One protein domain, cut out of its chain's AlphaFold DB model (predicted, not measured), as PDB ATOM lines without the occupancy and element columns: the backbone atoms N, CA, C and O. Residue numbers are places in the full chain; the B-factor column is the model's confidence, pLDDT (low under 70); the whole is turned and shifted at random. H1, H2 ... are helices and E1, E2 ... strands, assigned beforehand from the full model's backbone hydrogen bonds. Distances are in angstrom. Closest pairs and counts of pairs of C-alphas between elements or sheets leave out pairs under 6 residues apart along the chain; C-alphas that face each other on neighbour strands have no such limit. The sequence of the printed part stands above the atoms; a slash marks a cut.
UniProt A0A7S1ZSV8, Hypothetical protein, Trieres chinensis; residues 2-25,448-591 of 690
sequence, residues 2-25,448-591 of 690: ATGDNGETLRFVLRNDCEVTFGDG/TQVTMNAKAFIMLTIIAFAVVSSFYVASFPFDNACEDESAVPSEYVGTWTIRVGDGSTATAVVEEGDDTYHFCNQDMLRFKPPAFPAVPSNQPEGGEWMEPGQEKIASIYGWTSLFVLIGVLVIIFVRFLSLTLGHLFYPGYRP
ATOM      1  N   ALA A   2      16.818  13.470  11.221       82.88
ATOM      2  CA  ALA A   2      16.983  12.019  11.120       82.88
ATOM      3  C   ALA A   2      16.604  11.559   9.707       82.88
ATOM      4  O   ALA A   2      15.861  12.247   9.011       82.88
ATOM      5  N   THR A   3      17.121  10.415   9.267       82.19
ATOM      6  CA  THR A   3      16.758   9.832   7.970       82.19
ATOM      7  C   THR A   3      15.799   8.673   8.207       82.19
ATOM      8  O   THR A   3      16.155   7.723   8.900       82.19
ATOM      9  N   GLY A   4      14.590   8.785   7.657       78.19
ATOM     10  CA  GLY A   4      13.570   7.743   7.642       78.19
ATOM     11  C   GLY A   4      14.009   6.508   6.861       78.19
ATOM     12  O   GLY A   4      14.831   6.609   5.948       78.19
ATOM     13  N   ASP A   5      13.395   5.359   7.149       76.31
ATOM     14  CA  ASP A   5      13.620   4.106   6.404       76.31
ATOM     15  C   ASP A   5      13.301   4.247   4.903       76.31
ATOM     16  O   ASP A   5      13.887   3.569   4.058       76.31
ATOM     17  N   ASN A   6      12.431   5.201   4.557       79.12
ATOM     18  CA  ASN A   6      12.051   5.545   3.185       79.12
ATOM     19  C   ASN A   6      13.032   6.522   2.499       79.12
ATOM     20  O   ASN A   6      12.821   6.905   1.349       79.12
ATOM     21  N   GLY A   7      14.097   6.948   3.187       79.31
ATOM     22  CA  GLY A   7      15.055   7.952   2.710       79.31
ATOM     23  C   GLY A   7      14.616   9.408   2.916       79.31
ATOM     24  O   GLY A   7      15.336  10.324   2.518       79.31
ATOM     25  N   GLU A   8      13.463   9.642   3.544       83.25
ATOM     26  CA  GLU A   8      12.973  10.986   3.860       83.25
ATOM     27  C   GLU A   8      13.756  11.611   5.018       83.25
ATOM     28  O   GLU A   8      14.185  10.932   5.949       83.25
ATOM     29  N   THR A   9      13.981  12.925   4.961       83.19
ATOM     30  CA  THR A   9      14.671  13.647   6.037       83.19
ATOM     31  C   THR A   9      13.642  14.190   7.019       83.19
ATOM     32  O   THR A   9      12.934  15.145   6.712       83.19
ATOM     33  N   LEU A  10      13.585  13.594   8.205       84.31
ATOM     34  CA  LEU A  10      12.739  14.031   9.309       84.31
ATOM     35  C   LEU A  10      13.418  15.165  10.073       84.31
ATOM     36  O   LEU A  10      14.593  15.080  10.461       84.31
ATOM     37  N   ARG A  11      12.670  16.241  10.309       83.94
ATOM     38  CA  ARG A  11      13.109  17.373  11.124       83.94
ATOM     39  C   ARG A  11      12.387  17.329  12.457       83.94
ATOM     40  O   ARG A  11      11.169  17.304  12.499       83.94
ATOM     41  N   PHE A  12      13.175  17.336  13.521       84.62
ATOM     42  CA  PHE A  12      12.693  17.402  14.891       84.62
ATOM     43  C   PHE A  12      12.964  18.807  15.411       84.62
ATOM     44  O   PHE A  12      14.024  19.373  15.118       84.62
ATOM     45  N   VAL A  13      12.016  19.347  16.167       83.44
ATOM     46  CA  VAL A  13      12.126  20.639  16.843       83.44
ATOM     47  C   VAL A  13      12.205  20.371  18.342       83.44
ATOM     48  O   VAL A  13      11.527  19.484  18.852       83.44
ATOM     49  N   LEU A  14      13.072  21.103  19.039       83.19
ATOM     50  CA  LEU A  14      13.124  21.070  20.494       83.19
ATOM     51  C   LEU A  14      12.034  22.010  21.022       83.19
ATOM     52  O   LEU A  14      12.194  23.224  20.917       83.19
ATOM     53  N   ARG A  15      10.939  21.449  21.543       87.44
ATOM     54  CA  ARG A  15       9.869  22.205  22.209       87.44
ATOM     55  C   ARG A  15      10.264  22.494  23.653       87.44
ATOM     56  O   ARG A  15      10.913  21.674  24.304       87.44
ATOM     57  N   ASN A  16       9.879  23.660  24.151       87.38
ATOM     58  CA  ASN A  16       9.960  23.971  25.566       87.38
ATOM     59  C   ASN A  16       8.593  23.734  26.225       87.38
ATOM     60  O   ASN A  16       7.672  24.519  26.036       87.38
ATOM     61  N   ASP A  17       8.490  22.687  27.045       85.56
ATOM     62  CA  ASP A  17       7.243  22.273  27.716       85.56
ATOM     63  C   ASP A  17       6.861  23.154  28.921       85.56
ATOM     64  O   ASP A  17       6.052  22.777  29.772       85.56
ATOM     65  N   CYS A  18       7.488  24.320  29.070       85.31
ATOM     66  CA  CYS A  18       7.079  25.266  30.092       85.31
ATOM     67  C   CYS A  18       5.796  25.970  29.640       85.31
ATOM     68  O   CYS A  18       5.786  26.606  28.593       85.31
ATOM     69  N   GLU A  19       4.759  25.950  30.474       85.56
ATOM     70  CA  GLU A  19       3.526  26.713  30.254       85.56
ATOM     71  C   GLU A  19       3.507  27.963  31.146       85.56
ATOM     72  O   GLU A  19       3.801  27.908  32.348       85.56
ATOM     73  N   VAL A  20       3.132  29.121  30.587       88.38
ATOM     74  CA  VAL A  20       2.891  30.333  31.388       88.38
ATOM     75  C   VAL A  20       1.432  30.373  31.799       88.38
ATOM     76  O   VAL A  20       0.551  30.838  31.074       88.38
ATOM     77  N   THR A  21       1.183  29.970  33.042       92.75
ATOM     78  CA  THR A  21      -0.143  30.140  33.623       92.75
ATOM     79  C   THR A  21      -0.464  31.628  33.794       92.75
ATOM     80  O   THR A  21       0.392  32.459  34.126       92.75
ATOM     81  N   PHE A  22      -1.745  31.984  33.657       94.38
ATOM     82  CA  PHE A  22      -2.215  33.347  33.936       94.38
ATOM     83  C   PHE A  22      -1.813  33.827  35.346       94.38
ATOM     84  O   PHE A  22      -1.527  35.009  35.552       94.38
ATOM     85  N   GLY A  23      -1.764  32.910  36.320       94.56
ATOM     86  CA  GLY A  23      -1.363  33.205  37.694       94.56
ATOM     87  C   GLY A  23       0.094  33.655  37.809       94.56
ATOM     88  O   GLY A  23       0.372  34.650  38.482       94.56
ATOM     89  N   ASP A  24       1.016  32.975  37.127       91.19
ATOM     90  CA  ASP A  24       2.439  33.333  37.128       91.19
ATOM     91  C   ASP A  24       2.684  34.655  36.400       91.19
ATOM     92  O   ASP A  24       3.359  35.549  36.924       91.19
ATOM     93  N   GLY A  25       2.014  34.841  35.263       92.94
ATOM     94  CA  GLY A  25       2.001  36.108  34.541       92.94
ATOM     95  C   GLY A  25       1.525  37.287  35.405       92.94
ATOM     96  O   GLY A  25       2.143  38.358  35.408       92.94
ATOM     97  N   THR A 448      22.476  70.383  40.863       79.44
ATOM     98  CA  THR A 448      21.454  69.317  40.837       79.44
ATOM     99  C   THR A 448      21.204  68.688  39.455       79.44
ATOM    100  O   THR A 448      20.444  67.723  39.338       79.44
ATOM    101  N   GLN A 449      21.859  69.193  38.406       81.38
ATOM    102  CA  GLN A 449      21.622  68.814  37.010       81.38
ATOM    103  C   GLN A 449      21.883  67.325  36.734       81.38
ATOM    104  O   GLN A 449      21.047  66.656  36.124       81.38
ATOM    105  N   VAL A 450      23.006  66.778  37.215       86.75
ATOM    106  CA  VAL A 450      23.344  65.358  37.012       86.75
ATOM    107  C   VAL A 450      22.307  64.463  37.694       86.75
ATOM    108  O   VAL A 450      21.830  63.501  37.097       86.75
ATOM    109  N   THR A 451      21.877  64.825  38.904       87.06
ATOM    110  CA  THR A 451      20.841  64.106  39.656       87.06
ATOM    111  C   THR A 451      19.491  64.128  38.938       87.06
ATOM    112  O   THR A 451      18.790  63.117  38.911       87.06
ATOM    113  N   MET A 452      19.106  65.257  38.333       85.06
ATOM    114  CA  MET A 452      17.875  65.351  37.538       85.06
ATOM    115  C   MET A 452      17.917  64.435  36.313       85.06
ATOM    116  O   MET A 452      16.946  63.720  36.054       85.06
ATOM    117  N   ASN A 453      19.050  64.405  35.610       88.44
ATOM    118  CA  ASN A 453      19.252  63.491  34.490       88.44
ATOM    119  C   ASN A 453      19.206  62.035  34.962       88.44
ATOM    120  O   ASN A 453      18.474  61.235  34.388       88.44
ATOM    121  N   ALA A 454      19.889  61.698  36.057       90.69
ATOM    122  CA  ALA A 454      19.864  60.352  36.619       90.69
ATOM    123  C   ALA A 454      18.439  59.887  36.964       90.69
ATOM    124  O   ALA A 454      18.068  58.766  36.624       90.69
ATOM    125  N   LYS A 455      17.598  60.755  37.550       89.56
ATOM    126  CA  LYS A 455      16.172  60.451  37.782       89.56
ATOM    127  C   LYS A 455      15.434  60.139  36.477       89.56
ATOM    128  O   LYS A 455      14.659  59.187  36.437       89.56
ATOM    129  N   ALA A 456      15.669  60.910  35.414       89.31
ATOM    130  CA  ALA A 456      15.040  60.670  34.116       89.31
ATOM    131  C   ALA A 456      15.461  59.319  33.513       89.31
ATOM    132  O   ALA A 456      14.608  58.562  33.056       89.31
ATOM    133  N   PHE A 457      16.749  58.978  33.584       92.31
ATOM    134  CA  PHE A 457      17.253  57.681  33.133       92.31
ATOM    135  C   PHE A 457      16.715  56.522  33.974       92.31
ATOM    136  O   PHE A 457      16.311  55.516  33.407       92.31
ATOM    137  N   ILE A 458      16.624  56.663  35.301       92.25
ATOM    138  CA  ILE A 458      15.976  55.660  36.159       92.25
ATOM    139  C   ILE A 458      14.519  55.449  35.727       92.25
ATOM    140  O   ILE A 458      14.096  54.309  35.569       92.25
ATOM    141  N   MET A 459      13.756  56.508  35.451       90.50
ATOM    142  CA  MET A 459      12.389  56.349  34.935       90.50
ATOM    143  C   MET A 459      12.364  55.643  33.572       90.50
ATOM    144  O   MET A 459      11.513  54.786  33.348       90.50
ATOM    145  N   LEU A 460      13.326  55.937  32.691       92.56
ATOM    146  CA  LEU A 460      13.469  55.263  31.397       92.56
ATOM    147  C   LEU A 460      13.716  53.752  31.546       92.56
ATOM    148  O   LEU A 460      13.182  52.978  30.755       92.56
ATOM    149  N   THR A 461      14.428  53.312  32.592       94.88
ATOM    150  CA  THR A 461      14.601  51.872  32.872       94.88
ATOM    151  C   THR A 461      13.273  51.164  33.170       94.88
ATOM    152  O   THR A 461      13.101  50.011  32.790       94.88
ATOM    153  N   ILE A 462      12.302  51.849  33.786       92.81
ATOM    154  CA  ILE A 462      10.974  51.279  34.076       92.81
ATOM    155  C   ILE A 462      10.135  51.173  32.804       92.81
ATOM    156  O   ILE A 462       9.401  50.206  32.620       92.81
ATOM    157  N   ILE A 463      10.250  52.153  31.903       94.25
ATOM    158  CA  ILE A 463       9.596  52.089  30.589       94.25
ATOM    159  C   ILE A 463      10.132  50.886  29.820       94.25
ATOM    160  O   ILE A 463       9.351  50.100  29.290       94.25
ATOM    161  N   ALA A 464      11.459  50.715  29.812       95.31
ATOM    162  CA  ALA A 464      12.089  49.545  29.220       95.31
ATOM    163  C   ALA A 464      11.579  48.252  29.873       95.31
ATOM    164  O   ALA A 464      11.253  47.321  29.145       95.31
ATOM    165  N   PHE A 465      11.403  48.218  31.203       96.06
ATOM    166  CA  PHE A 465      10.811  47.064  31.890       96.06
ATOM    167  C   PHE A 465       9.435  46.704  31.320       96.06
ATOM    168  O   PHE A 465       9.195  45.555  30.960       96.06
ATOM    169  N   ALA A 466       8.535  47.687  31.220       96.00
ATOM    170  CA  ALA A 466       7.166  47.472  30.765       96.00
ATOM    171  C   ALA A 466       7.114  47.014  29.299       96.00
ATOM    172  O   ALA A 466       6.393  46.071  28.974       96.00
ATOM    173  N   VAL A 467       7.893  47.659  28.425       96.25
ATOM    174  CA  VAL A 467       7.937  47.342  26.991       96.25
ATOM    175  C   VAL A 467       8.560  45.971  26.760       96.25
ATOM    176  O   VAL A 467       7.942  45.123  26.124       96.25
ATOM    177  N   VAL A 468       9.746  45.712  27.308       96.19
ATOM    178  CA  VAL A 468      10.466  44.455  27.067       96.19
ATOM    179  C   VAL A 468       9.745  43.271  27.711       96.19
ATOM    180  O   VAL A 468       9.630  42.224  27.083       96.19
ATOM    181  N   SER A 469       9.150  43.442  28.898       96.12
ATOM    182  CA  SER A 469       8.326  42.382  29.502       96.12
ATOM    183  C   SER A 469       7.110  42.040  28.649       96.12
ATOM    184  O   SER A 469       6.734  40.876  28.600       96.12
ATOM    185  N   SER A 470       6.509  43.016  27.954       96.69
ATOM    186  CA  SER A 470       5.392  42.726  27.047       96.69
ATOM    187  C   SER A 470       5.808  41.814  25.895       96.69
ATOM    188  O   SER A 470       5.097  40.859  25.599       96.69
ATOM    189  N   PHE A 471       6.997  42.038  25.326       96.00
ATOM    190  CA  PHE A 471       7.552  41.159  24.302       96.00
ATOM    191  C   PHE A 471       7.911  39.788  24.868       96.00
ATOM    192  O   PHE A 471       7.545  38.788  24.273       96.00
ATOM    193  N   TYR A 472       8.552  39.706  26.036       95.31
ATOM    194  CA  TYR A 472       8.920  38.409  26.604       95.31
ATOM    195  C   TYR A 472       7.720  37.554  27.032       95.31
ATOM    196  O   TYR A 472       7.771  36.345  26.856       95.31
ATOM    197  N   VAL A 473       6.639  38.147  27.559       95.38
ATOM    198  CA  VAL A 473       5.399  37.395  27.837       95.38
ATOM    199  C   VAL A 473       4.780  36.891  26.534       95.38
ATOM    200  O   VAL A 473       4.325  35.753  26.472       95.38
ATOM    201  N   ALA A 474       4.749  37.728  25.497       95.44
ATOM    202  CA  ALA A 474       4.162  37.359  24.215       95.44
ATOM    203  C   ALA A 474       4.992  36.294  23.479       95.44
ATOM    204  O   ALA A 474       4.423  35.394  22.886       95.44
ATOM    205  N   SER A 475       6.319  36.363  23.549       94.44
ATOM    206  CA  SER A 475       7.241  35.462  22.848       94.44
ATOM    207  C   SER A 475       7.550  34.153  23.578       94.44
ATOM    208  O   SER A 475       8.261  33.310  23.039       94.44
ATOM    209  N   PHE A 476       7.061  33.973  24.803       93.19
ATOM    210  CA  PHE A 476       7.203  32.712  25.527       93.19
ATOM    211  C   PHE A 476       6.496  31.570  24.758       93.19
ATOM    212  O   PHE A 476       5.408  31.831  24.238       93.19
ATOM    213  N   PRO A 477       7.062  30.346  24.661       92.94
ATOM    214  CA  PRO A 477       8.196  29.780  25.411       92.94
ATOM    215  C   PRO A 477       9.581  29.892  24.741       92.94
ATOM    216  O   PRO A 477      10.545  29.301  25.235       92.94
ATOM    217  N   PHE A 478       9.704  30.716  23.697       92.56
ATOM    218  CA  PHE A 478      10.936  30.991  22.950       92.56
ATOM    219  C   PHE A 478      11.481  29.825  22.113       92.56
ATOM    220  O   PHE A 478      12.691  29.713  21.974       92.56
ATOM    221  N   ASP A 479      10.651  28.964  21.530       91.94
ATOM    222  CA  ASP A 479      11.106  27.794  20.751       91.94
ATOM    223  C   ASP A 479      10.765  27.856  19.250       91.94
ATOM    224  O   ASP A 479      11.314  27.087  18.460       91.94
ATOM    225  N   ASN A 480       9.940  28.820  18.825       92.94
ATOM    226  CA  ASN A 480       9.389  28.916  17.465       92.94
ATOM    227  C   ASN A 480       8.604  27.666  17.013       92.94
ATOM    228  O   ASN A 480       8.536  27.386  15.811       92.94
ATOM    229  N   ALA A 481       8.022  26.921  17.957       92.25
ATOM    230  CA  ALA A 481       7.148  25.788  17.681       92.25
ATOM    231  C   ALA A 481       5.681  26.176  17.920       92.25
ATOM    232  O   ALA A 481       5.343  26.755  18.951       92.25
ATOM    233  N   CYS A 482       4.815  25.863  16.958       92.12
ATOM    234  CA  CYS A 482       3.364  25.942  17.101       92.12
ATOM    235  C   CYS A 482       2.778  24.543  16.955       92.12
ATOM    236  O   CYS A 482       3.286  23.751  16.166       92.12
ATOM    237  N   GLU A 483       1.750  24.245  17.740       90.25
ATOM    238  CA  GLU A 483       1.055  22.959  17.715       90.25
ATOM    239  C   GLU A 483       0.086  22.913  16.527       90.25
ATOM    240  O   GLU A 483      -0.669  23.859  16.293       90.25
ATOM    241  N   ASP A 484       0.129  21.821  15.770       87.75
ATOM    242  CA  ASP A 484      -0.839  21.492  14.730       87.75
ATOM    243  C   ASP A 484      -1.947  20.616  15.343       87.75
ATOM    244  O   ASP A 484      -1.676  19.720  16.138       87.75
ATOM    245  N   GLU A 485      -3.204  20.786  14.918       84.62
ATOM    246  CA  GLU A 485      -4.345  19.984  15.418       84.62
ATOM    247  C   GLU A 485      -4.286  18.485  15.026       84.62
ATOM    248  O   GLU A 485      -5.215  17.719  15.302       84.62
ATOM    249  N   SER A 486      -3.231  18.048  14.332       88.50
ATOM    250  CA  SER A 486      -3.041  16.665  13.895       88.50
ATOM    251  C   SER A 486      -2.135  15.868  14.829       88.50
ATOM    252  O   SER A 486      -1.023  16.282  15.148       88.50
ATOM    253  N   ALA A 487      -2.567  14.655  15.177       88.00
ATOM    254  CA  ALA A 487      -1.692  13.666  15.796       88.00
ATOM    255  C   ALA A 487      -0.615  13.199  14.803       88.00
ATOM    256  O   ALA A 487      -0.861  13.115  13.592       88.00
ATOM    257  N   VAL A 488       0.557  12.849  15.326       88.44
ATOM    258  CA  VAL A 488       1.675  12.327  14.542       88.44
ATOM    259  C   VAL A 488       1.235  11.085  13.752       88.44
ATOM    260  O   VAL A 488       0.726  10.121  14.334       88.44
ATOM    261  N   PRO A 489       1.431  11.067  12.418       88.88
ATOM    262  CA  PRO A 489       1.159   9.886  11.608       88.88
ATOM    263  C   PRO A 489       1.942   8.663  12.104       88.88
ATOM    264  O   PRO A 489       3.125   8.761  12.427       88.88
ATOM    265  N   SER A 490       1.305   7.488  12.103       87.38
ATOM    266  CA  SER A 490       1.883   6.237  12.630       87.38
ATOM    267  C   SER A 490       3.194   5.803  11.958       87.38
ATOM    268  O   SER A 490       3.934   5.001  12.518       87.38
ATOM    269  N   GLU A 491       3.508   6.351  10.784       86.88
ATOM    270  CA  GLU A 491       4.776   6.160  10.072       86.88
ATOM    271  C   GLU A 491       5.982   6.860  10.726       86.88
ATOM    272  O   GLU A 491       7.116   6.441  10.501       86.88
ATOM    273  N   TYR A 492       5.759   7.888  11.553       85.62
ATOM    274  CA  TYR A 492       6.823   8.604  12.269       85.62
ATOM    275  C   TYR A 492       6.994   8.134  13.723       85.62
ATOM    276  O   TYR A 492       7.931   8.568  14.397       85.62
ATOM    277  N   VAL A 493       6.134   7.229  14.201       89.38
ATOM    278  CA  VAL A 493       6.201   6.646  15.549       89.38
ATOM    279  C   VAL A 493       7.398   5.701  15.636       89.38
ATOM    280  O   VAL A 493       7.531   4.759  14.854       89.38
ATOM    281  N   GLY A 494       8.287   5.938  16.598       91.44
ATOM    282  CA  GLY A 494       9.498   5.142  16.752       91.44
ATOM    283  C   GLY A 494      10.622   5.852  17.495       91.44
ATOM    284  O   GLY A 494      10.496   6.983  17.963       91.44
ATOM    285  N   THR A 495      11.753   5.158  17.621       90.94
ATOM    286  CA  THR A 495      12.981   5.724  18.191       90.94
ATOM    287  C   THR A 495      13.915   6.159  17.073       90.94
ATOM    288  O   THR A 495      14.435   5.337  16.319       90.94
ATOM    289  N   TRP A 496      14.171   7.456  17.005       90.00
ATOM    290  CA  TRP A 496      14.976   8.095  15.979       90.00
ATOM    291  C   TRP A 496      16.327   8.514  16.541       90.00
ATOM    292  O   TRP A 496      16.410   9.166  17.581       90.00
ATOM    293  N   THR A 497      17.406   8.185  15.829       88.44
ATOM    294  CA  THR A 497      18.716   8.788  16.105       88.44
ATOM    295  C   THR A 497      18.808  10.092  15.324       88.44
ATOM    296  O   THR A 497      18.940  10.091  14.101       88.44
ATOM    297  N   ILE A 498      18.699  11.209  16.033       90.50
ATOM    298  CA  ILE A 498      18.724  12.553  15.465       90.50
ATOM    299  C   ILE A 498      20.137  13.107  15.488       90.50
ATOM    300  O   ILE A 498      20.835  13.033  16.493       90.50
ATOM    301  N   ARG A 499      20.534  13.746  14.392       85.81
ATOM    302  CA  ARG A 499      21.726  14.586  14.341       85.81
ATOM    303  C   ARG A 499      21.356  16.022  14.708       85.81
ATOM    304  O   ARG A 499      20.509  16.625  14.038       85.81
ATOM    305  N   VAL A 500      21.967  16.538  15.767       82.25
ATOM    306  CA  VAL A 500      21.815  17.916  16.254       82.25
ATOM    307  C   VAL A 500      22.751  18.835  15.453       82.25
ATOM    308  O   VAL A 500      23.707  18.370  14.825       82.25
ATOM    309  N   GLY A 501      22.450  20.136  15.403       70.94
ATOM    310  CA  GLY A 501      23.184  21.119  14.592       70.94
ATOM    311  C   GLY A 501      24.680  21.242  14.916       70.94
ATOM    312  O   GLY A 501      25.461  21.614  14.044       70.94
ATOM    313  N   ASP A 502      25.097  20.862  16.125       71.25
ATOM    314  CA  ASP A 502      26.498  20.796  16.568       71.25
ATOM    315  C   ASP A 502      27.238  19.527  16.089       71.25
ATOM    316  O   ASP A 502      28.436  19.358  16.321       71.25
ATOM    317  N   GLY A 503      26.532  18.629  15.396       78.19
ATOM    318  CA  GLY A 503      27.041  17.353  14.912       78.19
ATOM    319  C   GLY A 503      26.940  16.207  15.918       78.19
ATOM    320  O   GLY A 503      27.288  15.082  15.548       78.19
ATOM    321  N   SER A 504      26.453  16.454  17.139       84.69
ATOM    322  CA  SER A 504      26.159  15.408  18.116       84.69
ATOM    323  C   SER A 504      24.928  14.592  17.702       84.69
ATOM    324  O   SER A 504      24.109  15.013  16.879       84.69
ATOM    325  N   THR A 505      24.822  13.375  18.232       89.00
ATOM    326  CA  THR A 505      23.658  12.508  18.025       89.00
ATOM    327  C   THR A 505      22.842  12.434  19.304       89.00
ATOM    328  O   THR A 505      23.381  12.074  20.350       89.00
ATOM    329  N   ALA A 506      21.550  12.717  19.204       86.94
ATOM    330  CA  ALA A 506      20.564  12.515  20.253       86.94
ATOM    331  C   ALA A 506      19.601  11.387  19.854       86.94
ATOM    332  O   ALA A 506      19.573  10.950  18.702       86.94
ATOM    333  N   THR A 507      18.800  10.912  20.798       89.44
ATOM    334  CA  THR A 507      17.707   9.968  20.537       89.44
ATOM    335  C   THR A 507      16.381  10.650  20.829       89.44
ATOM    336  O   THR A 507      16.199  11.131  21.946       89.44
ATOM    337  N   ALA A 508      15.474  10.679  19.856       88.44
ATOM    338  CA  ALA A 508      14.086  11.090  20.045       88.44
ATOM    339  C   ALA A 508      13.189   9.853  20.030       88.44
ATOM    340  O   ALA A 508      13.358   8.979  19.179       88.44
ATOM    341  N   VAL A 509      12.255   9.776  20.968       90.62
ATOM    342  CA  VAL A 509      11.194   8.768  20.978       90.62
ATOM    343  C   VAL A 509       9.909   9.501  20.633       90.62
ATOM    344  O   VAL A 509       9.623  10.513  21.260       90.62
ATOM    345  N   VAL A 510       9.206   9.018  19.613       90.12
ATOM    346  CA  VAL A 510       7.906   9.536  19.175       90.12
ATOM    347  C   VAL A 510       6.877   8.446  19.426       90.12
ATOM    348  O   VAL A 510       7.049   7.329  18.923       90.12
ATOM    349  N   GLU A 511       5.856   8.749  20.216       91.69
ATOM    350  CA  GLU A 511       4.781   7.831  20.587       91.69
ATOM    351  C   GLU A 511       3.526   8.051  19.725       91.69
ATOM    352  O   GLU A 511       3.331   9.083  19.083       91.69
ATOM    353  N   GLU A 512       2.673   7.024  19.649       88.75
ATOM    354  CA  GLU A 512       1.401   7.127  18.931       88.75
ATOM    355  C   GLU A 512       0.454   8.051  19.707       88.75
ATOM    356  O   GLU A 512       0.066   7.740  20.834       88.75
ATOM    357  N   GLY A 513       0.071   9.168  19.088       86.75
ATOM    358  CA  GLY A 513      -0.768  10.192  19.713       86.75
ATOM    359  C   GLY A 513      -0.025  11.454  20.148       86.75
ATOM    360  O   GLY A 513      -0.689  12.351  20.651       86.75
ATOM    361  N   ASP A 514       1.293  11.542  19.929       87.88
ATOM    362  CA  ASP A 514       2.028  12.804  20.075       87.88
ATOM    363  C   ASP A 514       1.484  13.868  19.103       87.88
ATOM    364  O   ASP A 514       1.008  13.539  18.010       87.88
ATOM    365  N   ASP A 515       1.574  15.143  19.484       89.31
ATOM    366  CA  ASP A 515       1.140  16.265  18.650       89.31
ATOM    367  C   ASP A 515       2.182  16.592  17.568       89.31
ATOM    368  O   ASP A 515       3.393  16.402  17.738       89.31
ATOM    369  N   THR A 516       1.715  17.090  16.422       90.19
ATOM    370  CA  THR A 516       2.602  17.615  15.374       90.19
ATOM    371  C   THR A 516       2.896  19.094  15.612       90.19
ATOM    372  O   THR A 516       2.085  19.813  16.184       90.19
ATOM    373  N   TYR A 517       4.081  19.549  15.191       90.75
ATOM    374  CA  TYR A 517       4.473  20.953  15.311       90.75
ATOM    375  C   TYR A 517       4.989  21.501  13.991       90.75
ATOM    376  O   TYR A 517       5.806  20.865  13.311       90.75
ATOM    377  N   HIS A 518       4.624  22.742  13.697       90.44
ATOM    378  CA  HIS A 518       5.206  23.533  12.624       90.44
ATOM    379  C   HIS A 518       6.020  24.703  13.168       90.44
ATOM    380  O   HIS A 518       5.898  25.141  14.312       90.44
ATOM    381  N   PHE A 519       6.889  25.232  12.308       91.31
ATOM    382  CA  PHE A 519       7.627  26.445  12.621       91.31
ATOM    383  C   PHE A 519       6.695  27.656  12.570       91.31
ATOM    384  O   PHE A 519       6.104  27.947  11.526       91.31
ATOM    385  N   CYS A 520       6.667  28.425  13.652       91.62
ATOM    386  CA  CYS A 520       6.034  29.733  13.691       91.62
ATOM    387  C   CYS A 520       6.981  30.759  14.308       91.62
ATOM    388  O   CYS A 520       7.696  30.491  15.268       91.62
ATOM    389  N   ASN A 521       7.027  31.956  13.726       93.00
ATOM    390  CA  ASN A 521       7.893  33.012  14.233       93.00
ATOM    391  C   ASN A 521       7.250  33.648  15.473       93.00
ATOM    392  O   ASN A 521       6.344  34.467  15.332       93.00
ATOM    393  N   GLN A 522       7.734  33.295  16.664       94.25
ATOM    394  CA  GLN A 522       7.259  33.842  17.943       94.25
ATOM    395  C   GLN A 522       7.941  35.186  18.295       94.25
ATOM    396  O   GLN A 522       7.555  35.875  19.249       94.25
ATOM    397  N   ASP A 523       8.965  35.602  17.535       93.50
ATOM    398  CA  ASP A 523       9.705  36.848  17.758       93.50
ATOM    399  C   ASP A 523       8.972  38.058  17.158       93.50
ATOM    400  O   ASP A 523       9.329  38.595  16.102       93.50
ATOM    401  N   MET A 524       7.943  38.517  17.874       93.00
ATOM    402  CA  MET A 524       7.127  39.676  17.499       93.00
ATOM    403  C   MET A 524       7.941  40.970  17.333       93.00
ATOM    404  O   MET A 524       7.538  41.869  16.585       93.00
ATOM    405  N   LEU A 525       9.095  41.079  18.004       90.38
ATOM    406  CA  LEU A 525       9.980  42.240  17.904       90.38
ATOM    407  C   LEU A 525      10.694  42.283  16.545       90.38
ATOM    408  O   LEU A 525      10.925  43.367  16.005       90.38
ATOM    409  N   ARG A 526      11.020  41.116  15.973       91.56
ATOM    410  CA  ARG A 526      11.700  40.981  14.672       91.56
ATOM    411  C   ARG A 526      10.744  40.811  13.484       91.56
ATOM    412  O   ARG A 526      11.205  40.556  12.367       91.56
ATOM    413  N   PHE A 527       9.433  40.983  13.678       92.00
ATOM    414  CA  PHE A 527       8.461  40.995  12.579       92.00
ATOM    415  C   PHE A 527       8.721  42.138  11.586       92.00
ATOM    416  O   PHE A 527       9.372  43.144  11.886       92.00
ATOM    417  N   LYS A 528       8.199  41.987  10.365       90.62
ATOM    418  CA  LYS A 528       8.259  43.004   9.307       90.62
ATOM    419  C   LYS A 528       6.834  43.344   8.851       90.62
ATOM    420  O   LYS A 528       6.326  42.642   7.978       90.62
ATOM    421  N   PRO A 529       6.201  44.410   9.386       90.88
ATOM    422  CA  PRO A 529       6.700  45.359  10.398       90.88
ATOM    423  C   PRO A 529       6.701  44.788  11.835       90.88
ATOM    424  O   PRO A 529       5.970  43.833  12.086       90.88
ATOM    425  N   PRO A 530       7.475  45.363  12.784       90.06
ATOM    426  CA  PRO A 530       7.444  44.949  14.188       90.06
ATOM    427  C   PRO A 530       6.034  45.063  14.768       90.06
ATOM    428  O   PRO A 530       5.372  46.090  14.585       90.06
ATOM    429  N   ALA A 531       5.578  44.036  15.484       93.31
ATOM    430  CA  ALA A 531       4.255  44.040  16.091       93.31
ATOM    431  C   ALA A 531       4.293  44.750  17.453       93.31
ATOM    432  O   ALA A 531       4.820  44.224  18.431       93.31
ATOM    433  N   PHE A 532       3.724  45.956  17.524       93.88
ATOM    434  CA  PHE A 532       3.554  46.700  18.774       93.88
ATOM    435  C   PHE A 532       2.153  47.336  18.840       93.88
ATOM    436  O   PHE A 532       1.761  48.010  17.885       93.88
ATOM    437  N   PRO A 533       1.400  47.181  19.947       95.69
ATOM    438  CA  PRO A 533       1.751  46.450  21.172       95.69
ATOM    439  C   PRO A 533       1.831  44.925  20.965       95.69
ATOM    440  O   PRO A 533       1.250  44.391  20.022       95.69
ATOM    441  N   ALA A 534       2.555  44.222  21.838       95.44
ATOM    442  CA  ALA A 534       2.663  42.762  21.806       95.44
ATOM    443  C   ALA A 534       1.376  42.126  22.369       95.44
ATOM    444  O   ALA A 534       1.273  41.855  23.563       95.44
ATOM    445  N   VAL A 535       0.355  41.993  21.518       97.00
ATOM    446  CA  VAL A 535      -0.981  41.479  21.863       97.00
ATOM    447  C   VAL A 535      -1.362  40.292  20.969       97.00
ATOM    448  O   VAL A 535      -0.875  40.225  19.839       97.00
ATOM    449  N   PRO A 536      -2.273  39.403  21.412       96.44
ATOM    450  CA  PRO A 536      -2.649  38.200  20.661       96.44
ATOM    451  C   PRO A 536      -3.193  38.484  19.260       96.44
ATOM    452  O   PRO A 536      -2.912  37.737  18.333       96.44
ATOM    453  N   SER A 537      -3.898  39.607  19.074       95.81
ATOM    454  CA  SER A 537      -4.455  40.008  17.772       95.81
ATOM    455  C   SER A 537      -3.402  40.343  16.712       95.81
ATOM    456  O   SER A 537      -3.758  40.569  15.562       95.81
ATOM    457  N   ASN A 538      -2.131  40.454  17.105       95.56
ATOM    458  CA  ASN A 538      -1.016  40.718  16.202       95.56
ATOM    459  C   ASN A 538      -0.228  39.439  15.855       95.56
ATOM    460  O   ASN A 538       0.830  39.544  15.230       95.56
ATOM    461  N   GLN A 539      -0.700  38.256  16.271       94.31
ATOM    462  CA  GLN A 539      -0.156  36.975  15.814       94.31
ATOM    463  C   GLN A 539      -0.445  36.779  14.312       94.31
ATOM    464  O   GLN A 539      -1.465  37.262  13.814       94.31
ATOM    465  N   PRO A 540       0.455  36.125  13.557       91.62
ATOM    466  CA  PRO A 540       0.205  35.790  12.161       91.62
ATOM    467  C   PRO A 540      -0.906  34.735  12.045       91.62
ATOM    468  O   PRO A 540      -0.963  33.798  12.837       91.62
ATOM    469  N   GLU A 541      -1.762  34.861  11.026       90.19
ATOM    470  CA  GLU A 541      -2.797  33.859  10.737       90.19
ATOM    471  C   GLU A 541      -2.159  32.470  10.531       90.19
ATOM    472  O   GLU A 541      -1.225  32.325   9.738       90.19
ATOM    473  N   GLY A 542      -2.651  31.455  11.252       86.19
ATOM    474  CA  GLY A 542      -2.119  30.084  11.205       86.19
ATOM    475  C   GLY A 542      -0.831  29.851  12.010       86.19
ATOM    476  O   GLY A 542      -0.229  28.785  11.909       86.19
ATOM    477  N   GLY A 543      -0.393  30.834  12.798       89.00
ATOM    478  CA  GLY A 543       0.733  30.717  13.725       89.00
ATOM    479  C   GLY A 543       0.366  31.263  15.096       89.00
ATOM    480  O   GLY A 543       1.068  32.131  15.604       89.00
ATOM    481  N   GLU A 544      -0.762  30.818  15.646       93.56
ATOM    482  CA  GLU A 544      -1.200  31.160  16.998       93.56
ATOM    483  C   GLU A 544      -0.518  30.202  17.983       93.56
ATOM    484  O   GLU A 544      -0.780  29.004  17.961       93.56
ATOM    485  N   TRP A 545       0.397  30.713  18.812       93.38
ATOM    486  CA  TRP A 545       1.123  29.909  19.810       93.38
ATOM    487  C   TRP A 545       0.700  30.217  21.244       93.38
ATOM    488  O   TRP A 545       0.983  29.442  22.153       93.38
ATOM    489  N   MET A 546       0.092  31.385  21.476       94.88
ATOM    490  CA  MET A 546      -0.240  31.818  22.829       94.88
ATOM    491  C   MET A 546      -1.403  30.999  23.382       94.88
ATOM    492  O   MET A 546      -2.511  31.037  22.856       94.88
ATOM    493  N   GLU A 547      -1.191  30.349  24.520       93.00
ATOM    494  CA  GLU A 547      -2.282  29.698  25.240       93.00
ATOM    495  C   GLU A 547      -3.317  30.710  25.770       93.00
ATOM    496  O   GLU A 547      -2.964  31.850  26.088       93.00
ATOM    497  N   PRO A 548      -4.575  30.309  26.044       94.44
ATOM    498  CA  PRO A 548      -5.620  31.225  26.524       94.44
ATOM    499  C   PRO A 548      -5.264  31.999  27.809       94.44
ATOM    500  O   PRO A 548      -5.788  33.088  28.076       94.44
ATOM    501  N   GLY A 549      -4.407  31.426  28.663       93.94
ATOM    502  CA  GLY A 549      -3.862  32.102  29.842       93.94
ATOM    503  C   GLY A 549      -2.833  33.171  29.470       93.94
ATOM    504  O   GLY A 549      -2.917  34.302  29.966       93.94
ATOM    505  N   GLN A 550      -1.914  32.816  28.569       94.94
ATOM    506  CA  GLN A 550      -0.885  33.684  28.009       94.94
ATOM    507  C   GLN A 550      -1.496  34.845  27.214       94.94
ATOM    508  O   GLN A 550      -1.098  35.990  27.414       94.94
ATOM    509  N   GLU A 551      -2.525  34.602  26.404       96.25
ATOM    510  CA  GLU A 551      -3.203  35.631  25.608       96.25
ATOM    511  C   GLU A 551      -3.743  36.778  26.468       96.25
ATOM    512  O   GLU A 551      -3.574  37.969  26.168       96.25
ATOM    513  N   LYS A 552      -4.390  36.419  27.583       96.56
ATOM    514  CA  LYS A 552      -4.954  37.389  28.526       96.56
ATOM    515  C   LYS A 552      -3.860  38.232  29.160       96.56
ATOM    516  O   LYS A 552      -4.017  39.449  29.267       96.56
ATOM    517  N   ILE A 553      -2.756  37.615  29.582       96.69
ATOM    518  CA  ILE A 553      -1.668  38.354  30.228       96.69
ATOM    519  C   ILE A 553      -0.854  39.175  29.219       96.69
ATOM    520  O   ILE A 553      -0.558  40.335  29.504       96.69
ATOM    521  N   ALA A 554      -0.581  38.650  28.022       96.50
ATOM    522  CA  ALA A 554       0.060  39.376  26.927       96.50
ATOM    523  C   ALA A 554      -0.758  40.617  26.550       96.50
ATOM    524  O   ALA A 554      -0.209  41.711  26.454       96.50
ATOM    525  N   SER A 555      -2.088  40.494  26.477       97.44
ATOM    526  CA  SER A 555      -2.984  41.639  26.270       97.44
ATOM    527  C   SER A 555      -2.816  42.713  27.351       97.44
ATOM    528  O   SER A 555      -2.685  43.897  27.035       97.44
ATOM    529  N   ILE A 556      -2.779  42.319  28.630       97.00
ATOM    530  CA  ILE A 556      -2.596  43.248  29.756       97.00
ATOM    531  C   ILE A 556      -1.249  43.973  29.650       97.00
ATOM    532  O   ILE A 556      -1.208  45.204  29.733       97.00
ATOM    533  N   TYR A 557      -0.152  43.245  29.432       96.62
ATOM    534  CA  TYR A 557       1.176  43.845  29.284       96.62
ATOM    535  C   TYR A 557       1.287  44.728  28.042       96.62
ATOM    536  O   TYR A 557       1.805  45.842  28.135       96.62
ATOM    537  N   GLY A 558       0.780  44.268  26.898       96.62
ATOM    538  CA  GLY A 558       0.812  44.987  25.630       96.62
ATOM    539  C   GLY A 558       0.146  46.356  25.750       96.62
ATOM    540  O   GLY A 558       0.789  47.377  25.499       96.62
ATOM    541  N   TRP A 559      -1.093  46.406  26.244       97.38
ATOM    542  CA  TRP A 559      -1.792  47.676  26.465       97.38
ATOM    543  C   TRP A 559      -1.133  48.537  27.544       97.38
ATOM    544  O   TRP A 559      -1.015  49.751  27.369       97.38
ATOM    545  N   THR A 560      -0.641  47.934  28.630       95.81
ATOM    546  CA  THR A 560       0.076  48.675  29.681       95.81
ATOM    547  C   THR A 560       1.330  49.352  29.131       95.81
ATOM    548  O   THR A 560       1.552  50.535  29.390       95.81
ATOM    549  N   SER A 561       2.126  48.642  28.329       95.81
ATOM    550  CA  SER A 561       3.339  49.185  27.712       95.81
ATOM    551  C   SER A 561       3.033  50.361  26.777       95.81
ATOM    552  O   SER A 561       3.728  51.379  26.825       95.81
ATOM    553  N   LEU A 562       1.942  50.278  26.005       96.00
ATOM    554  CA  LEU A 562       1.467  51.363  25.149       96.00
ATOM    555  C   LEU A 562       1.056  52.589  25.976       96.00
ATOM    556  O   LEU A 562       1.489  53.700  25.671       96.00
ATOM    557  N   PHE A 563       0.268  52.406  27.041       95.62
ATOM    558  CA  PHE A 563      -0.144  53.513  27.910       95.62
ATOM    559  C   PHE A 563       1.041  54.175  28.616       95.62
ATOM    560  O   PHE A 563       1.086  55.402  28.701       95.62
ATOM    561  N   VAL A 564       2.020  53.393  29.083       92.25
ATOM    562  CA  VAL A 564       3.248  53.925  29.691       92.25
ATOM    563  C   VAL A 564       4.052  54.728  28.668       92.25
ATOM    564  O   VAL A 564       4.468  55.849  28.968       92.25
ATOM    565  N   LEU A 565       4.235  54.203  27.453       91.94
ATOM    566  CA  LEU A 565       4.971  54.887  26.389       91.94
ATOM    567  C   LEU A 565       4.290  56.201  25.987       91.94
ATOM    568  O   LEU A 565       4.941  57.245  25.965       91.94
ATOM    569  N   ILE A 566       2.975  56.171  25.737       93.44
ATOM    570  CA  ILE A 566       2.183  57.371  25.432       93.44
ATOM    571  C   ILE A 566       2.261  58.361  26.593       93.44
ATOM    572  O   ILE A 566       2.517  59.540  26.367       93.44
ATOM    573  N   GLY A 567       2.093  57.902  27.835       90.62
ATOM    574  CA  GLY A 567       2.172  58.750  29.022       90.62
ATOM    575  C   GLY A 567       3.511  59.478  29.125       90.62
ATOM    576  O   GLY A 567       3.546  60.677  29.397       90.62
ATOM    577  N   VAL A 568       4.618  58.794  28.833       87.19
ATOM    578  CA  VAL A 568       5.946  59.415  28.854       87.19
ATOM    579  C   VAL A 568       6.154  60.359  27.679       87.19
ATOM    580  O   VAL A 568       6.672  61.454  27.892       87.19
ATOM    581  N   LEU A 569       5.712  60.005  26.471       88.00
ATOM    582  CA  LEU A 569       5.749  60.917  25.324       88.00
ATOM    583  C   LEU A 569       4.941  62.187  25.599       88.00
ATOM    584  O   LEU A 569       5.421  63.280  25.312       88.00
ATOM    585  N   VAL A 570       3.773  62.063  26.234       90.94
ATOM    586  CA  VAL A 570       2.964  63.203  26.680       90.94
ATOM    587  C   VAL A 570       3.709  64.014  27.736       90.94
ATOM    588  O   VAL A 570       3.755  65.231  27.619       90.94
ATOM    589  N   ILE A 571       4.350  63.395  28.733       86.50
ATOM    590  CA  ILE A 571       5.142  64.124  29.742       86.50
ATOM    591  C   ILE A 571       6.317  64.868  29.096       86.50
ATOM    592  O   ILE A 571       6.557  66.030  29.427       86.50
ATOM    593  N   ILE A 572       7.051  64.227  28.183       82.62
ATOM    594  CA  ILE A 572       8.161  64.844  27.448       82.62
ATOM    595  C   ILE A 572       7.636  65.998  26.595       82.62
ATOM    596  O   ILE A 572       8.203  67.084  26.647       82.62
ATOM    597  N   PHE A 573       6.538  65.791  25.868       84.81
ATOM    598  CA  PHE A 573       5.912  66.813  25.037       84.81
ATOM    599  C   PHE A 573       5.413  67.993  25.872       84.81
ATOM    600  O   PHE A 573       5.726  69.131  25.552       84.81
ATOM    601  N   VAL A 574       4.715  67.745  26.982       86.62
ATOM    602  CA  VAL A 574       4.255  68.784  27.915       86.62
ATOM    603  C   VAL A 574       5.440  69.531  28.511       86.62
ATOM    604  O   VAL A 574       5.393  70.753  28.594       86.62
ATOM    605  N   ARG A 575       6.530  68.844  28.880       80.94
ATOM    606  CA  ARG A 575       7.750  69.505  29.361       80.94
ATOM    607  C   ARG A 575       8.403  70.347  28.277       80.94
ATOM    608  O   ARG A 575       8.722  71.500  28.537       80.94
ATOM    609  N   PHE A 576       8.564  69.810  27.075       81.56
ATOM    610  CA  PHE A 576       9.115  70.536  25.935       81.56
ATOM    611  C   PHE A 576       8.271  71.769  25.607       81.56
ATOM    612  O   PHE A 576       8.814  72.860  25.461       81.56
ATOM    613  N   LEU A 577       6.947  71.621  25.578       81.75
ATOM    614  CA  LEU A 577       6.000  72.709  25.376       81.75
ATOM    615  C   LEU A 577       6.081  73.720  26.523       81.75
ATOM    616  O   LEU A 577       6.108  74.915  26.271       81.75
ATOM    617  N   SER A 578       6.199  73.272  27.774       77.88
ATOM    618  CA  SER A 578       6.360  74.161  28.928       77.88
ATOM    619  C   SER A 578       7.710  74.873  28.954       77.88
ATOM    620  O   SER A 578       7.789  75.978  29.456       77.88
ATOM    621  N   LEU A 579       8.776  74.299  28.400       75.56
ATOM    622  CA  LEU A 579      10.073  74.973  28.310       75.56
ATOM    623  C   LEU A 579      10.077  75.961  27.138       75.56
ATOM    624  O   LEU A 579      10.489  77.107  27.282       75.56
ATOM    625  N   THR A 580       9.548  75.534  25.992       76.50
ATOM    626  CA  THR A 580       9.534  76.321  24.753       76.50
ATOM    627  C   THR A 580       8.501  77.436  24.793       76.50
ATOM    628  O   THR A 580       8.779  78.518  24.309       76.50
ATOM    629  N   LEU A 581       7.321  77.211  25.373       78.25
ATOM    630  CA  LEU A 581       6.260  78.215  25.493       78.25
ATOM    631  C   LEU A 581       6.134  78.778  26.907       78.25
ATOM    632  O   LEU A 581       5.575  79.855  27.072       78.25
ATOM    633  N   GLY A 582       6.638  78.109  27.945       64.25
ATOM    634  CA  GLY A 582       6.511  78.631  29.309       64.25
ATOM    635  C   GLY A 582       7.274  79.930  29.523       64.25
ATOM    636  O   GLY A 582       6.810  80.738  30.314       64.25
ATOM    637  N   HIS A 583       8.337  80.214  28.761       65.06
ATOM    638  CA  HIS A 583       8.954  81.545  28.790       65.06
ATOM    639  C   HIS A 583       8.004  82.659  28.298       65.06
ATOM    640  O   HIS A 583       8.188  83.814  28.670       65.06
ATOM    641  N   LEU A 584       6.978  82.320  27.504       65.81
ATOM    642  CA  LEU A 584       5.947  83.251  27.031       65.81
ATOM    643  C   LEU A 584       4.789  83.416  28.031       65.81
ATOM    644  O   LEU A 584       4.154  84.466  28.040       65.81
ATOM    645  N   PHE A 585       4.499  82.400  28.856       65.81
ATOM    646  CA  PHE A 585       3.292  82.368  29.704       65.81
ATOM    647  C   PHE A 585       3.554  82.394  31.218       65.81
ATOM    648  O   PHE A 585       2.693  82.840  31.971       65.81
ATOM    649  N   TYR A 586       4.717  81.935  31.681       58.84
ATOM    650  CA  TYR A 586       5.074  81.854  33.100       58.84
ATOM    651  C   TYR A 586       6.489  82.399  33.339       58.84
ATOM    652  O   TYR A 586       7.434  81.625  33.500       58.84
ATOM    653  N   PRO A 587       6.656  83.729  33.387       51.94
ATOM    654  CA  PRO A 587       7.913  84.337  33.769       51.94
ATOM    655  C   PRO A 587       7.929  84.449  35.300       51.94
ATOM    656  O   PRO A 587       7.150  85.187  35.901       51.94
ATOM    657  N   GLY A 588       8.746  83.636  35.963       61.31
ATOM    658  CA  GLY A 588       8.901  83.744  37.408       61.31
ATOM    659  C   GLY A 588       9.875  82.726  37.967       61.31
ATOM    660  O   GLY A 588       9.604  81.524  37.956       61.31
ATOM    661  N   TYR A 589      10.987  83.225  38.502       75.06
ATOM    662  CA  TYR A 589      11.781  82.494  39.480       75.06
ATOM    663  C   TYR A 589      10.855  82.032  40.613       75.06
ATOM    664  O   TYR A 589      10.099  82.831  41.169       75.06
ATOM    665  N   ARG A 590      10.874  80.735  40.925       76.62
ATOM    666  CA  ARG A 590      10.182  80.193  42.095       76.62
ATOM    667  C   ARG A 590      11.243  79.876  43.138       76.62
ATOM    668  O   ARG A 590      11.989  78.924  42.911       76.62
ATOM    669  N   PRO A 591      11.323  80.640  44.239       77.69
ATOM    670  CA  PRO A 591      12.263  80.320  45.298       77.69
ATOM    671  C   PRO A 591      11.959  78.923  45.851       77.69
ATOM    672  O   PRO A 591      10.794  78.561  46.037       77.69
TER     673      PRO A 591
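This is residues 2 to 25 and 448 to 591 of the 690 residues of the protein "Hypothetical protein" of Trieres chinensis (UniProt A0A7S1ZSV8). The model is a long, slender body: two long helices, H2 and H3, run opposite ways as a narrow V, and a small head of two separate two-stranded sheets, E1 with E4 and E2 with E3, lies beyond the end where the helices meet. The unnamed residues 520 to 547 loop back from the head to H3, residues 2 to 21 run from the head to the short H1 beside the beginning of H3, and the free residues 448 to 458 and 569 to 577 form the spread tips of the V. The printed part has 168 residues, with four named helices and four named strands in the order H1 H2 E1 E2 E3 E4 H3 H4; both sheets are antiparallel and the class is mixed, helices and strands. The whole is extended, with a radius of gyration of the C-alphas of 24.5 A, and its outline is a rod spanning 85 by 32 by 31 A.

E1, residues 481 to 487, and E4, residues 515 to 519, are antiparallel neighbours at 141 degrees, with N 484 and O 516 within hydrogen-bond range at 2.8 A. E2, residues 494 to 499, and E3, residues 505 to 510, form an antiparallel hairpin at 153 degrees, with N 496 and O 508 at 2.8 A. E1 and E3 are apart, as are E2 and E4. H2, residues 449 to 475, and H3, residues 548 to 580, touch at a shallow tilt of 26 degrees, opposite ways; their closest C-alphas, of Ser 470 and Tyr 557, are 4.9 A apart. H2 touches H3 with residues 463 to 474 alone, and H3 touches H2 with residues 550 to 565 alone. H1, residues 22 to 25, touches H3, with the C-alphas of Phe 22 and Gly 549 closest at 4.6 A. H4, residues 582 to 585, and H3 meet only through their link. O i to N i+4 pairs are within hydrogen-bond range in 22 of 23 cases in H2 and 28 of 29 in H3; H1 and H4 are too short for such a pair.

H2 is 39.0 A long, from C-alpha 449 at (21.622, 68.814, 37.010) to C-alpha 475 at (7.241, 35.462, 22.848). H3 is 47.6 A long and ends with C-alpha 580 at (9.534, 76.321, 24.753). E1 is 15.1 A long, E2 15.6 A, E3 16.1 A and E4 13.5 A; H1 measures 5.1 A and H4 4.9 A.

The C-alphas farthest apart, of Asn 6 and Pro 591, are 85.8 A apart. Residues 26 to 447 are not printed, and C-alphas 25 and 448 are 39.0 A apart across this cut. The link from E4 to H3, 28 residues, is long. Residues 2 to 3 pair with residues 9 to 10, antiparallel. Mean pLDDT of the printed part is 88.3, and residues 582 to 588 are under 70.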